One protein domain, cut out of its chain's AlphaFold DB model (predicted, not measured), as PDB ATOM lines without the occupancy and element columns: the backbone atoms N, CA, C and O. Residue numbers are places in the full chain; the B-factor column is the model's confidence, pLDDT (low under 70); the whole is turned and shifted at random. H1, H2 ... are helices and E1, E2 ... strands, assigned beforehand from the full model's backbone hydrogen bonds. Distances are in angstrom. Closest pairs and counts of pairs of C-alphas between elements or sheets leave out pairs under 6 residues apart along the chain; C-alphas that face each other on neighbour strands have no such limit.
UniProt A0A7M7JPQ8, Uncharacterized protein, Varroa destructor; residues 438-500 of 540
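What this domain is: This is residues 438 to 500 of the 540 residues of an uncharacterized protein of Varroa destructor (UniProt A0A7M7JPQ8). One longer helix, H3, has short helices H1 and H2 and strand E1 gathered about its first end; at its other end residues 482 to 489 stick out, and the backbone then folds back to short H4, near H1. The 63 printed residues, under half in named elements, run H1, H2, E1, H3, H4: mostly helix, compact, radius of gyration of the C-alphas 11.8 A, spans 36 by 28 by 16 A.

How they stand to each other: H3, residues 470 to 483, touches H2, residues 452 to 455, with residues 470 to 471 alone; the closest C-alphas, of Ile 454 and Ala 471, are 5.6 A apart. With residues 470 to 474 alone, H3 only just touches H1, residues 444 to 448, with 3 pairs of C-alphas within 8 A, the closest being Gln 445 and Ala 471 at 6.8 A. H4, residues 494 to 497, is apart from H3. E1, residues 459 to 461, pairs with no named strand. Every O i to N i+4 pair in H1 and H3 is within hydrogen-bond range; H2 and H4 are too short for one.

Where its parts are: H3 spans 20.5 A from C-alpha 470 at (137.355, 205.127, 199.753) to C-alpha 483 at (155.764, 214.055, 201.046).

The domain as a whole: The printed part has no cut and no long link; pLDDT is under 70 at residues 481 to 500.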
ATOM      1  N   ASP A 438     138.069 212.866 195.761       84.56
ATOM      2  CA  ASP A 438     138.901 214.066 195.774       84.56
ATOM      3  C   ASP A 438     138.808 214.790 197.129       84.56
ATOM      4  O   ASP A 438     138.103 214.367 198.048       84.56
ATOM      5  N   CYS A 439     139.514 215.910 197.251       79.62
ATOM      6  CA  CYS A 439     139.636 216.683 198.487       79.62
ATOM      7  C   CYS A 439     138.313 217.177 199.077       79.62
ATOM      8  O   CYS A 439     138.209 217.341 200.291       79.62
ATOM      9  N   ARG A 440     137.260 217.351 198.266       83.06
ATOM     10  CA  ARG A 440     135.915 217.701 198.759       83.06
ATOM     11  C   ARG A 440     135.331 216.604 199.652       83.06
ATOM     12  O   ARG A 440     134.413 216.870 200.427       83.06
ATOM     13  N   LEU A 441     135.863 215.386 199.544       85.19
ATOM     14  CA  LEU A 441     135.462 214.198 200.280       85.19
ATOM     15  C   LEU A 441     136.489 213.770 201.353       85.19
ATOM     16  O   LEU A 441     136.256 212.793 202.057       85.19
ATOM     17  N   ALA A 442     137.581 214.514 201.556       82.06
ATOM     18  CA  ALA A 442     138.645 214.216 202.528       82.06
ATOM     19  C   ALA A 442     138.129 213.882 203.955       82.06
ATOM     20  O   ALA A 442     138.608 212.951 204.615       82.06
ATOM     21  N   TRP A 443     137.085 214.581 204.406       85.75
ATOM     22  CA  TRP A 443     136.385 214.369 205.682       85.75
ATOM     23  C   TRP A 443     135.621 213.032 205.802       85.75
ATOM     24  O   TRP A 443     135.358 212.578 206.922       85.75
ATOM     25  N   ILE A 444     135.241 212.373 204.695       86.81
ATOM     26  CA  ILE A 444     134.347 211.195 204.730       86.81
ATOM     27  C   ILE A 444     134.983 210.023 205.478       86.81
ATOM     28  O   ILE A 444     134.275 209.226 206.095       86.81
ATOM     29  N   GLN A 445     136.318 209.924 205.473       80.25
ATOM     30  CA  GLN A 445     137.017 208.838 206.149       80.25
ATOM     31  C   GLN A 445     136.726 208.860 207.650       80.25
ATOM     32  O   GLN A 445     136.415 207.819 208.217       80.25
ATOM     33  N   ALA A 446     136.739 210.037 208.284       82.19
ATOM     34  CA  ALA A 446     136.401 210.182 209.700       82.19
ATOM     35  C   ALA A 446     134.947 209.761 209.991       82.19
ATOM     36  O   ALA A 446     134.659 209.175 211.032       82.19
ATOM     37  N   VAL A 447     134.041 210.004 209.039       86.00
ATOM     38  CA  VAL A 447     132.608 209.687 209.138       86.00
ATOM     39  C   VAL A 447     132.306 208.202 208.896       86.00
ATOM     40  O   VAL A 447     131.349 207.686 209.483       86.00
ATOM     41  N   LEU A 448     133.106 207.499 208.088       87.44
ATOM     42  CA  LEU A 448     132.906 206.079 207.765       87.44
ATOM     43  C   LEU A 448     133.834 205.113 208.523       87.44
ATOM     44  O   LEU A 448     133.511 203.929 208.578       87.44
ATOM     45  N   LYS A 449     134.937 205.568 209.140       80.06
ATOM     46  CA  LYS A 449     135.961 204.712 209.792       80.06
ATOM     47  C   LYS A 449     135.406 203.722 210.821       80.06
ATOM     48  O   LYS A 449     135.969 202.649 210.992       80.06
ATOM     49  N   MET A 450     134.301 204.063 211.483       76.12
ATOM     50  CA  MET A 450     133.624 203.205 212.469       76.12
ATOM     51  C   MET A 450     132.517 202.323 211.854       76.12
ATOM     52  O   MET A 450     131.595 201.916 212.554       76.12
ATOM     53  N   SER A 451     132.555 202.065 210.543       81.25
ATOM     54  CA  SER A 451     131.530 201.303 209.820       81.25
ATOM     55  C   SER A 451     132.135 200.417 208.731       81.25
ATOM     56  O   SER A 451     133.128 200.776 208.101       81.25
ATOM     57  N   HIS A 452     131.469 199.307 208.405       83.62
ATOM     58  CA  HIS A 452     131.823 198.484 207.240       83.62
ATOM     59  C   HIS A 452     131.643 199.215 205.890       83.62
ATOM     60  O   HIS A 452     132.116 198.730 204.858       83.62
ATOM     61  N   ALA A 453     131.002 200.393 205.871       86.75
ATOM     62  CA  ALA A 453     130.805 201.179 204.656       86.75
ATOM     63  C   ALA A 453     132.125 201.723 204.078       86.75
ATOM     64  O   ALA A 453     132.234 201.860 202.862       86.75
ATOM     65  N   ILE A 454     133.154 201.971 204.903       86.38
ATOM     66  CA  ILE A 454     134.445 202.513 204.432       86.38
ATOM     67  C   ILE A 454     135.182 201.573 203.456       86.38
ATOM     68  O   ILE A 454     135.800 202.039 202.502       86.38
ATOM     69  N   ASN A 455     135.048 200.257 203.650       88.19
ATOM     70  CA  ASN A 455     135.690 199.222 202.828       88.19
ATOM     71  C   ASN A 455     134.789 198.696 201.697       88.19
ATOM     72  O   ASN A 455     135.237 197.900 200.878       88.19
ATOM     73  N   THR A 456     133.517 199.103 201.661       90.75
ATOM     74  CA  THR A 456     132.522 198.656 200.664       90.75
ATOM     75  C   THR A 456     132.010 199.792 199.777       90.75
ATOM     76  O   THR A 456     131.209 199.564 198.869       90.75
ATOM     77  N   THR A 457     132.491 201.014 200.014       92.75
ATOM     78  CA  THR A 457     132.280 202.178 199.151       92.75
ATOM     79  C   THR A 457     133.504 202.348 198.258       92.75
ATOM     80  O   THR A 457     134.634 202.392 198.748       92.75
ATOM     81  N   PHE A 458     133.266 202.436 196.952       94.38
ATOM     82  CA  PHE A 458     134.296 202.528 195.922       94.38
ATOM     83  C   PHE A 458     134.296 203.916 195.286       94.38
ATOM     84  O   PHE A 458     133.242 204.542 195.159       94.38
ATOM     85  N   CYS A 459     135.478 204.372 194.893       93.69
ATOM     86  CA  CYS A 459     135.692 205.637 194.210       93.69
ATOM     87  C   CYS A 459     135.345 205.512 192.717       93.69
ATOM     88  O   CYS A 459     135.775 204.566 192.052       93.69
ATOM     89  N   SER A 460     134.599 206.474 192.172       94.69
ATOM     90  CA  SER A 460     134.368 206.586 190.724       94.69
ATOM     91  C   SER A 460     135.414 207.454 190.027       94.69
ATOM     92  O   SER A 460     135.750 207.187 188.877       94.69
ATOM     93  N   GLU A 461     135.909 208.472 190.728       90.44
ATOM     94  CA  GLU A 461     136.869 209.478 190.263       90.44
ATOM     95  C   GLU A 461     137.824 209.858 191.412       90.44
ATOM     96  O   GLU A 461     137.465 209.640 192.575       90.44
ATOM     97  N   PRO A 462     138.997 210.455 191.128       90.19
ATOM     98  CA  PRO A 462     139.610 210.589 189.802       90.19
ATOM     99  C   PRO A 462     140.106 209.231 189.261       90.19
ATOM    100  O   PRO A 462     139.946 208.196 189.915       90.19
ATOM    101  N   SER A 463     140.641 209.208 188.038       89.25
ATOM    102  CA  SER A 463     141.004 207.983 187.301       89.25
ATOM    103  C   SER A 463     141.954 207.058 188.061       89.25
ATOM    104  O   SER A 463     141.825 205.839 187.977       89.25
ATOM    105  N   GLU A 464     142.870 207.631 188.834       88.81
ATOM    106  CA  GLU A 464     143.915 206.940 189.595       88.81
ATOM    107  C   GLU A 464     143.322 206.100 190.732       88.81
ATOM    108  O   GLU A 464     143.895 205.089 191.133       88.81
ATOM    109  N   PHE A 465     142.148 206.501 191.228       91.50
ATOM    110  CA  PHE A 465     141.428 205.833 192.306       91.50
ATOM    111  C   PHE A 465     140.190 205.071 191.820       91.50
ATOM    112  O   PHE A 465     139.484 204.489 192.643       91.50
ATOM    113  N   HIS A 466     139.914 205.017 190.513       93.69
ATOM    114  CA  HIS A 466     138.731 204.348 189.973       93.69
ATOM    115  C   HIS A 466     138.644 202.871 190.415       93.69
ATOM    116  O   HIS A 466     139.599 202.110 190.281       93.69
ATOM    117  N   ASN A 467     137.489 202.459 190.951       93.00
ATOM    118  CA  ASN A 467     137.246 201.142 191.568       93.00
ATOM    119  C   ASN A 467     138.173 200.764 192.745       93.00
ATOM    120  O   ASN A 467     138.129 199.623 193.212       93.00
ATOM    121  N   THR A 468     138.952 201.697 193.296       93.25
ATOM    122  CA  THR A 468     139.588 201.519 194.612       93.25
ATOM    123  C   THR A 468     138.593 201.838 195.732       93.25
ATOM    124  O   THR A 468     137.553 202.463 195.503       93.25
ATOM    125  N   THR A 469     138.862 201.383 196.957       92.50
ATOM    126  CA  THR A 469     138.014 201.723 198.108       92.50
ATOM    127  C   THR A 469     138.273 203.155 198.568       92.50
ATOM    128  O   THR A 469     139.407 203.638 198.540       92.50
ATOM    129  N   VAL A 470     137.235 203.810 199.098       90.50
ATOM    130  CA  VAL A 470     137.355 205.127 199.753       90.50
ATOM    131  C   VAL A 470     138.401 205.095 200.880       90.50
ATOM    132  O   VAL A 470     139.094 206.083 201.109       90.50
ATOM    133  N   ALA A 471     138.554 203.953 201.564       88.62
ATOM    134  CA  ALA A 471     139.616 203.734 202.545       88.62
ATOM    135  C   ALA A 471     141.022 203.954 201.957       88.62
ATOM    136  O   ALA A 471     141.803 204.708 202.536       88.62
ATOM    137  N   HIS A 472     141.314 203.315 200.818       89.12
ATOM    138  CA  HIS A 472     142.632 203.310 200.187       89.12
ATOM    139  C   HIS A 472     142.962 204.647 199.514       89.12
ATOM    140  O   HIS A 472     144.040 205.195 199.737       89.12
ATOM    141  N   ALA A 473     142.025 205.217 198.751       87.50
ATOM    142  CA  ALA A 473     142.247 206.484 198.052       87.50
ATOM    143  C   ALA A 473     142.632 207.625 199.014       87.50
ATOM    144  O   ALA A 473     143.588 208.360 198.776       87.50
ATOM    145  N   LEU A 474     141.933 207.721 200.150       77.69
ATOM    146  CA  LEU A 474     142.180 208.752 201.166       77.69
ATOM    147  C   LEU A 474     143.447 208.489 201.999       77.69
ATOM    148  O   LEU A 474     144.016 209.422 202.563       77.69
ATOM    149  N   GLU A 475     143.905 207.238 202.084       83.00
ATOM    150  CA  GLU A 475     145.198 206.889 202.683       83.00
ATOM    151  C   GLU A 475     146.361 207.333 201.783       83.00
ATOM    152  O   GLU A 475     147.275 208.009 202.257       83.00
ATOM    153  N   VAL A 476     146.278 207.056 200.476       83.44
ATOM    154  CA  VAL A 476     147.273 207.502 199.484       83.44
ATOM    155  C   VAL A 476     147.354 209.031 199.424       83.44
ATOM    156  O   VAL A 476     148.456 209.574 199.451       83.44
ATOM    157  N   GLN A 477     146.217 209.735 199.423       77.69
ATOM    158  CA  GLN A 477     146.190 211.206 199.408       77.69
ATOM    159  C   GLN A 477     146.886 211.823 200.632       77.69
ATOM    160  O   GLN A 477     147.706 212.727 200.479       77.69
ATOM    161  N   ARG A 478     146.664 211.292 201.844       74.75
ATOM    162  CA  ARG A 478     147.393 211.769 203.035       74.75
ATOM    163  C   ARG A 478     148.883 211.440 203.012       74.75
ATOM    164  O   ARG A 478     149.682 212.231 203.506       74.75
ATOM    165  N   ALA A 479     149.272 210.291 202.460       75.62
ATOM    166  CA  ALA A 479     150.685 209.951 202.305       75.62
ATOM    167  C   ALA A 479     151.388 210.904 201.319       75.62
ATOM    168  O   ALA A 479     152.523 211.313 201.560       75.62
ATOM    169  N   GLN A 480     150.699 211.319 200.250       70.25
ATOM    170  CA  GLN A 480     151.195 212.323 199.301       70.25
ATOM    171  C   GLN A 480     151.397 213.696 199.966       70.25
ATOM    172  O   GLN A 480     152.431 214.320 199.742       70.25
ATOM    173  N   GLU A 481     150.494 214.131 200.849       64.81
ATOM    174  CA  GLU A 481     150.644 215.383 201.616       64.81
ATOM    175  C   GLU A 481     151.844 215.385 202.571       64.81
ATOM    176  O   GLU A 481     152.522 216.400 202.724       64.81
ATOM    177  N   GLN A 482     152.153 214.245 203.198       63.19
ATOM    178  CA  GLN A 482     153.341 214.121 204.054       63.19
ATOM    179  C   GLN A 482     154.657 214.224 203.263       63.19
ATOM    180  O   GLN A 482     155.692 214.561 203.838       63.19
ATOM    181  N   LEU A 483     154.619 213.967 201.953       61.06
ATOM    182  CA  LEU A 483     155.764 214.055 201.046       61.06
ATOM    183  C   LEU A 483     155.847 215.412 200.316       61.06
ATOM    184  O   LEU A 483     156.936 215.814 199.906       61.06
ATOM    185  N   SER A 484     154.735 216.143 200.168       55.31
ATOM    186  CA  SER A 484     154.658 217.380 199.372       55.31
ATOM    187  C   SER A 484     155.027 218.670 200.119       55.31
ATOM    188  O   SER A 484     154.910 219.757 199.553       55.31
ATOM    189  N   PHE A 485     155.548 218.583 201.350       51.25
ATOM    190  CA  PHE A 485     155.858 219.736 202.218       51.25
ATOM    191  C   PHE A 485     156.831 220.780 201.613       51.25
ATOM    192  O   PHE A 485     156.959 221.876 202.152       51.25
ATOM    193  N   ASN A 486     157.492 220.465 200.490       46.31
ATOM    194  CA  ASN A 486     158.398 221.356 199.752       46.31
ATOM    195  C   ASN A 486     157.947 221.721 198.319       46.31
ATOM    196  O   ASN A 486     158.675 222.451 197.646       46.31
ATOM    197  N   GLN A 487     156.795 221.255 197.816       47.00
ATOM    198  CA  GLN A 487     156.302 221.642 196.482       47.00
ATOM    199  C   GLN A 487     154.792 221.905 196.461       47.00
ATOM    200  O   GLN A 487     153.967 221.016 196.656       47.00
ATOM    201  N   VAL A 488     154.436 223.157 196.161       46.97
ATOM    202  CA  VAL A 488     153.053 223.640 196.069       46.97
ATOM    203  C   VAL A 488     152.421 223.187 194.751       46.97
ATOM    204  O   VAL A 488     152.294 223.982 193.827       46.97
ATOM    205  N   HIS A 489     152.005 221.924 194.653       45.06
ATOM    206  CA  HIS A 489     151.023 221.483 193.657       45.06
ATOM    207  C   HIS A 489     150.263 220.232 194.125       45.06
ATOM    208  O   HIS A 489     150.855 219.178 194.319       45.06
ATOM    209  N   THR A 490     148.929 220.356 194.192       46.97
ATOM    210  CA  THR A 490     147.919 219.305 194.465       46.97
ATOM    211  C   THR A 490     147.920 218.713 195.898       46.97
ATOM    212  O   THR A 490     148.959 218.342 196.417       46.97
ATOM    213  N   SER A 491     146.790 218.596 196.612       59.34
ATOM    214  CA  SER A 491     145.431 219.069 196.281       59.34
ATOM    215  C   SER A 491     144.551 219.421 197.498       59.34
ATOM    216  O   SER A 491     143.698 220.297 197.366       59.34
ATOM    217  N   CYS A 492     144.742 218.797 198.670       61.22
ATOM    218  CA  CYS A 492     143.899 219.028 199.850       61.22
ATOM    219  C   CYS A 492     144.671 219.760 200.959       61.22
ATOM    220  O   CYS A 492     145.903 219.730 201.008       61.22
ATOM    221  N   ARG A 493     143.955 220.457 201.843       65.56
ATOM    222  CA  ARG A 493     144.511 221.087 203.049       65.56
ATOM    223  C   ARG A 493     144.180 220.238 204.281       65.56
ATOM    224  O   ARG A 493     143.139 219.583 204.291       65.56
ATOM    225  N   PRO A 494     144.950 220.335 205.382       61.44
ATOM    226  CA  PRO A 494     144.590 219.698 206.655       61.44
ATOM    227  C   PRO A 494     143.159 220.035 207.124       61.44
ATOM    228  O   PRO A 494     142.457 219.182 207.663       61.44
ATOM    229  N   GLU A 495     142.702 221.259 206.835       63.47
ATOM    230  CA  GLU A 495     141.344 221.764 207.095       63.47
ATOM    231  C   GLU A 495     140.222 220.999 206.361       63.47
ATOM    232  O   GLU A 495     139.070 221.054 206.797       63.47
ATOM    233  N   ASP A 496     140.526 220.297 205.263       61.44
ATOM    234  CA  ASP A 496     139.546 219.551 204.460       61.44
ATOM    235  C   ASP A 496     139.249 218.156 205.044       61.44
ATOM    236  O   ASP A 496     138.180 217.586 204.801       61.44
ATOM    237  N   PHE A 497     140.164 217.609 205.857       58.34
ATOM    238  CA  PHE A 497     139.973 216.335 206.560       58.34
ATOM    239  C   PHE A 497     139.203 216.479 207.876       58.34
ATOM    240  O   PHE A 497     138.637 215.492 208.357       58.34
ATOM    241  N   GLU A 498     139.164 217.675 208.470       58.94
ATOM    242  CA  GLU A 498     138.400 217.904 209.693       58.94
ATOM    243  C   GLU A 498     136.895 218.081 209.401       58.94
ATOM    244  O   GLU A 498     136.497 218.951 208.620       58.94
ATOM    245  N   PRO A 499     136.002 217.330 210.075       55.91
ATOM    246  CA  PRO A 499     134.573 217.598 210.001       55.91
ATOM    247  C   PRO A 499     134.268 218.943 210.679       55.91
ATOM    248  O   PRO A 499     134.278 219.056 211.908       55.91
ATOM    249  N   LYS A 500     133.978 219.975 209.872       56.12
ATOM    250  CA  LYS A 500     133.684 221.344 210.335       56.12
ATOM    251  C   LYS A 500     132.540 221.353 211.363       56.12
ATOM    252  O   LYS A 500     131.366 221.270 211.008       56.12
TER     253      LYS A 500